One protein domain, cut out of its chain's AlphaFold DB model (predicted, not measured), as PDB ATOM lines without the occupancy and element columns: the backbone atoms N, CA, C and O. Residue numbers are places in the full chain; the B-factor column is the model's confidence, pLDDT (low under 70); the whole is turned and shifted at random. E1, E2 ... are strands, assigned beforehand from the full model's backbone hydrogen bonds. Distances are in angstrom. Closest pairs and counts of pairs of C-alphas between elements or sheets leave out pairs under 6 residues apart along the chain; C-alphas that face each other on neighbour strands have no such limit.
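What this domain is: This is residues 175 to 216 of the 370 residues of an uncharacterized protein of Tigriopus californicus (UniProt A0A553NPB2). Two small strand hairpins, E3 with E4 and E1 with E2, sit at an angle to each other, with E1 meeting the end of E3 and the start of E4. The 42 printed residues hold four named strands in the order E1 E2 E3 E4, each pair antiparallel, and no named helix. The class is all strand, with 18 residues in named elements, under half; the whole is compact, with radius of gyration of the C-alphas 9.3 A and spans of 27 by 19 by 15 A.

How they stand to each other: E3, residues 199 to 203, and E4, residues 209 to 213, form an antiparallel hairpin at 138 degrees; N 200 and O 212 are 2.8 A apart, within hydrogen-bond range. E1, residues 177 to 180, and E2, residues 185 to 188, form another at 142 degrees, with N 178 and O 187 at 2.8 A. The closest C-alphas of E1 and E4 are those of Ala 178 and Gly 209, 4.6 A apart. E2 and E4 are only just apart, at 8.0 A.

Where its parts are: E3 measures 12.8 A and E4 13.1 A, ending at C-alpha 213 (-18.028, 15.718, -21.829). E1, 9.5 A, begins at C-alpha 177 (-28.167, 28.865, -16.769); E2 measures 10.1 A.

The domain as a whole: The farthest C-alphas, Gln 184 and His 216, are 29.3 A apart. The printed part has no cut and no long link; no printed residue is under 70 in pLDDT.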
ATOM      1  N   GLU A 175     -27.589  34.356 -15.663       91.62
ATOM      2  CA  GLU A 175     -26.238  33.846 -15.446       91.62
ATOM      3  C   GLU A 175     -26.260  32.544 -14.627       91.62
ATOM      4  O   GLU A 175     -27.047  32.402 -13.693       91.62
ATOM      5  N   GLY A 176     -25.419  31.577 -15.008       93.12
ATOM      6  CA  GLY A 176     -25.420  30.231 -14.425       93.12
ATOM      7  C   GLY A 176     -26.425  29.259 -15.054       93.12
ATOM      8  O   GLY A 176     -26.439  28.089 -14.678       93.12
ATOM      9  N   PHE A 177     -27.223  29.703 -16.031       96.62
ATOM     10  CA  PHE A 177     -28.167  28.865 -16.769       96.62
ATOM     11  C   PHE A 177     -27.853  28.855 -18.270       96.62
ATOM     12  O   PHE A 177     -27.398  29.854 -18.832       96.62
ATOM     13  N   ALA A 178     -28.126  27.725 -18.912       96.94
ATOM     14  CA  ALA A 178     -28.002  27.514 -20.345       96.94
ATOM     15  C   ALA A 178     -29.387  27.369 -20.987       96.94
ATOM     16  O   ALA A 178     -30.296  26.770 -20.408       96.94
ATOM     17  N   PHE A 179     -29.553  27.930 -22.187       97.38
ATOM     18  CA  PHE A 179     -30.819  27.884 -22.918       97.38
ATOM     19  C   PHE A 179     -30.891  26.667 -23.831       97.38
ATOM     20  O   PHE A 179     -30.175  26.600 -24.828       97.38
ATOM     21  N   ILE A 180     -31.786  25.734 -23.535       97.12
ATOM     22  CA  ILE A 180     -31.992  24.544 -24.355       97.12
ATOM     23  C   ILE A 180     -32.986  24.879 -25.472       97.12
ATOM     24  O   ILE A 180     -34.174  25.111 -25.237       97.12
ATOM     25  N   ARG A 181     -32.503  24.904 -26.720       95.25
ATOM     26  CA  ARG A 181     -33.306  25.315 -27.884       95.25
ATOM     27  C   ARG A 181     -34.529  24.417 -28.108       95.25
ATOM     28  O   ARG A 181     -35.602  24.932 -28.427       95.25
ATOM     29  N   ASP A 182     -34.372  23.108 -27.936       94.12
ATOM     30  CA  ASP A 182     -35.386  22.109 -28.304       94.12
ATOM     31  C   ASP A 182     -36.668  22.206 -27.468       94.12
ATOM     32  O   ASP A 182     -37.770  22.054 -27.996       94.12
ATOM     33  N   ASN A 183     -36.539  22.490 -26.173       95.12
ATOM     34  CA  ASN A 183     -37.668  22.604 -25.245       95.12
ATOM     35  C   ASN A 183     -37.947  24.056 -24.806       95.12
ATOM     36  O   ASN A 183     -38.946  24.299 -24.131       95.12
ATOM     37  N   GLN A 184     -37.103  25.011 -25.215       96.25
ATOM     38  CA  GLN A 184     -37.159  26.423 -24.828       96.25
ATOM     39  C   GLN A 184     -37.087  26.642 -23.306       96.25
ATOM     40  O   GLN A 184     -37.728  27.559 -22.791       96.25
ATOM     41  N   THR A 185     -36.324  25.814 -22.582       97.12
ATOM     42  CA  THR A 185     -36.120  25.963 -21.131       97.12
ATOM     43  C   THR A 185     -34.726  26.479 -20.785       97.12
ATOM     44  O   THR A 185     -33.783  26.397 -21.574       97.12
ATOM     45  N   CYS A 186     -34.615  27.055 -19.587       97.81
ATOM     46  CA  CYS A 186     -33.348  27.447 -18.989       97.81
ATOM     47  C   CYS A 186     -32.984  26.426 -17.923       97.81
ATOM     48  O   CYS A 186     -33.731  26.261 -16.960       97.81
ATOM     49  N   GLU A 187     -31.832  25.784 -18.072       97.50
ATOM     50  CA  GLU A 187     -31.365  24.758 -17.146       97.50
ATOM     51  C   GLU A 187     -30.025  25.158 -16.528       97.50
ATOM     52  O   GLU A 187     -29.246  25.858 -17.179       97.50
ATOM     53  N   PRO A 188     -29.728  24.753 -15.282       97.25
ATOM     54  CA  PRO A 188     -28.451  25.072 -14.656       97.25
ATOM     55  C   PRO A 188     -27.269  24.552 -15.486       97.25
ATOM     56  O   PRO A 188     -27.265  23.396 -15.916       97.25
ATOM     57  N   ILE A 189     -26.244  25.384 -15.677       95.44
ATOM     58  CA  ILE A 189     -24.965  24.949 -16.253       95.44
ATOM     59  C   ILE A 189     -24.364  23.864 -15.346       95.44
ATOM     60  O   ILE A 189     -24.464  23.936 -14.120       95.44
ATOM     61  N   GLY A 190     -23.782  22.827 -15.944       94.06
ATOM     62  CA  GLY A 190     -23.314  21.633 -15.242       94.06
ATOM     63  C   GLY A 190     -24.439  20.651 -14.885       94.06
ATOM     64  O   GLY A 190     -24.211  19.657 -14.186       94.06
ATOM     65  N   SER A 191     -25.687  20.907 -15.304       95.00
ATOM     66  CA  SER A 191     -26.784  19.945 -15.151       95.00
ATOM     67  C   SER A 191     -26.529  18.705 -16.001       95.00
ATOM     68  O   SER A 191     -26.089  18.785 -17.142       95.00
ATOM     69  N   THR A 192     -26.832  17.539 -15.440       94.12
ATOM     70  CA  THR A 192     -26.670  16.231 -16.100       94.12
ATOM     71  C   THR A 192     -28.009  15.553 -16.326       94.12
ATOM     72  O   THR A 192     -28.067  14.462 -16.875       94.12
ATOM     73  N   ALA A 193     -29.102  16.196 -15.905       92.94
ATOM     74  CA  ALA A 193     -30.450  15.670 -16.073       92.94
ATOM     75  C   ALA A 193     -30.854  15.583 -17.555       92.94
ATOM     76  O   ALA A 193     -31.659  14.732 -17.919       92.94
ATOM     77  N   PHE A 194     -30.278  16.448 -18.395       91.19
ATOM     78  CA  PHE A 194     -30.578  16.553 -19.826       91.19
ATOM     79  C   PHE A 194     -29.503  15.939 -20.718       91.19
ATOM     80  O   PHE A 194     -29.700  15.852 -21.928       91.19
ATOM     81  N   CYS A 195     -28.384  15.514 -20.132       95.19
ATOM     82  CA  CYS A 195     -27.234  15.050 -20.883       95.19
ATOM     83  C   CYS A 195     -27.045  13.537 -20.762       95.19
ATOM     84  O   CYS A 195     -27.380  12.946 -19.731       95.19
ATOM     85  N   PRO A 196     -26.510  12.887 -21.811       94.25
ATOM     86  CA  PRO A 196     -26.063  11.505 -21.730       94.25
ATOM     87  C   PRO A 196     -25.089  11.267 -20.560       94.25
ATOM     88  O   PRO A 196     -24.437  12.198 -20.081       94.25
ATOM     89  N   PRO A 197     -24.931  10.013 -20.097       90.62
ATOM     90  CA  PRO A 197     -23.914   9.679 -19.106       90.62
ATOM     91  C   PRO A 197     -22.521  10.148 -19.545       90.62
ATOM     92  O   PRO A 197     -22.147  10.000 -20.707       90.62
ATOM     93  N   GLY A 198     -21.745  10.700 -18.612       90.38
ATOM     94  CA  GLY A 198     -20.425  11.255 -18.928       90.38
ATOM     95  C   GLY A 198     -20.449  12.683 -19.492       90.38
ATOM     96  O   GLY A 198     -19.383  13.200 -19.820       90.38
ATOM     97  N   GLN A 199     -21.622  13.314 -19.594       96.56
ATOM     98  CA  GLN A 199     -21.776  14.668 -20.123       96.56
ATOM     99  C   GLN A 199     -22.489  15.604 -19.151       96.56
ATOM    100  O   GLN A 199     -23.298  15.170 -18.329       96.56
ATOM    101  N   GLU A 200     -22.231  16.896 -19.305       95.88
ATOM    102  CA  GLU A 200     -22.881  17.991 -18.597       95.88
ATOM    103  C   GLU A 200     -23.315  19.104 -19.552       95.88
ATOM    104  O   GLU A 200     -22.768  19.272 -20.640       95.88
ATOM    105  N   LEU A 201     -24.329  19.862 -19.139       97.12
ATOM    106  CA  LEU A 201     -24.875  20.959 -19.922       97.12
ATOM    107  C   LEU A 201     -23.982  22.199 -19.814       97.12
ATOM    108  O   LEU A 201     -23.861  22.778 -18.733       97.12
ATOM    109  N   LEU A 202     -23.428  22.652 -20.933       96.12
ATOM    110  CA  LEU A 202     -22.615  23.864 -21.041       96.12
ATOM    111  C   LEU A 202     -23.212  24.825 -22.075       96.12
ATOM    112  O   LEU A 202     -24.084  24.453 -22.854       96.12
ATOM    113  N   ASN A 203     -22.741  26.074 -22.094       96.19
ATOM    114  CA  ASN A 203     -23.049  26.979 -23.199       96.19
ATOM    115  C   ASN A 203     -22.085  26.717 -24.358       96.19
ATOM    116  O   ASN A 203     -20.868  26.763 -24.183       96.19
ATOM    117  N   ASN A 204     -22.623  26.509 -25.551       95.38
ATOM    118  CA  ASN A 204     -21.845  26.446 -26.773       95.38
ATOM    119  C   ASN A 204     -21.432  27.859 -27.248       95.38
ATOM    120  O   ASN A 204     -21.945  28.865 -26.747       95.38
ATOM    121  N   PRO A 205     -20.537  27.974 -28.247       94.88
ATOM    122  CA  PRO A 205     -20.066  29.262 -28.776       94.88
ATOM    123  C   PRO A 205     -21.152  30.238 -29.262       94.88
ATOM    124  O   PRO A 205     -20.864  31.424 -29.432       94.88
ATOM    125  N   TYR A 206     -22.376  29.762 -29.502       95.81
ATOM    126  CA  TYR A 206     -23.523  30.553 -29.958       95.81
ATOM    127  C   TYR A 206     -24.446  30.985 -28.806       95.81
ATOM    128  O   TYR A 206     -25.453  31.649 -29.045       95.81
ATOM    129  N   GLY A 207     -24.116  30.626 -27.561       95.38
ATOM    130  CA  GLY A 207     -24.922  30.954 -26.387       95.38
ATOM    131  C   GLY A 207     -26.100  30.005 -26.152       95.38
ATOM    132  O   GLY A 207     -27.111  30.391 -25.571       95.38
ATOM    133  N   GLU A 208     -26.019  28.767 -26.618       96.69
ATOM    134  CA  GLU A 208     -27.068  27.772 -26.388       96.69
ATOM    135  C   GLU A 208     -26.562  26.628 -25.532       96.69
ATOM    136  O   GLU A 208     -25.378  26.314 -25.545       96.69
ATOM    137  N   GLY A 209     -27.471  26.006 -24.791       97.06
ATOM    138  CA  GLY A 209     -27.186  24.814 -24.017       97.06
ATOM    139  C   GLY A 209     -26.887  23.632 -24.928       97.06
ATOM    140  O   GLY A 209     -27.724  23.252 -25.745       97.06
ATOM    141  N   GLU A 210     -25.712  23.045 -24.754       96.75
ATOM    142  CA  GLU A 210     -25.263  21.834 -25.429       96.75
ATOM    143  C   GLU A 210     -24.596  20.913 -24.407       96.75
ATOM    144  O   GLU A 210     -23.973  21.372 -23.448       96.75
ATOM    145  N   CYS A 211     -24.770  19.606 -24.578       96.88
ATOM    146  CA  CYS A 211     -24.112  18.630 -23.726       96.88
ATOM    147  C   CYS A 211     -22.682  18.408 -24.213       96.88
ATOM    148  O   CYS A 211     -22.470  18.103 -25.385       96.88
ATOM    149  N   ASP A 212     -21.723  18.526 -23.304       96.06
ATOM    150  CA  ASP A 212     -20.318  18.219 -23.563       96.06
ATOM    151  C   ASP A 212     -19.788  17.266 -22.493       96.06
ATOM    152  O   ASP A 212     -20.392  17.089 -21.433       96.06
ATOM    153  N   CYS A 213     -18.672  16.608 -22.777       95.94
ATOM    154  CA  CYS A 213     -18.028  15.718 -21.829       95.94
ATOM    155  C   CYS A 213     -17.586  16.474 -20.574       95.94
ATOM    156  O   CYS A 213     -17.084  17.595 -20.662       95.94
ATOM    157  N   TYR A 214     -17.693  15.826 -19.410       93.38
ATOM    158  CA  TYR A 214     -17.104  16.376 -18.189       93.38
ATOM    159  C   TYR A 214     -15.619  16.673 -18.373       93.38
ATOM    160  O   TYR A 214     -14.914  16.022 -19.157       93.38
ATOM    161  N   ASN A 215     -15.116  17.585 -17.542       85.56
ATOM    162  CA  ASN A 215     -13.684  17.803 -17.407       85.56
ATOM    163  C   ASN A 215     -12.936  16.466 -17.267       85.56
ATOM    164  O   ASN A 215     -13.289  15.620 -16.447       85.56
ATOM    165  N   HIS A 216     -11.873  16.308 -18.061       84.88
ATOM    166  CA  HIS A 216     -10.999  15.124 -18.121       84.88
ATOM    167  C   HIS A 216     -11.545  13.895 -18.858       84.88
ATOM    168  O   HIS A 216     -10.814  12.910 -18.994       84.88
TER     169      HIS A 216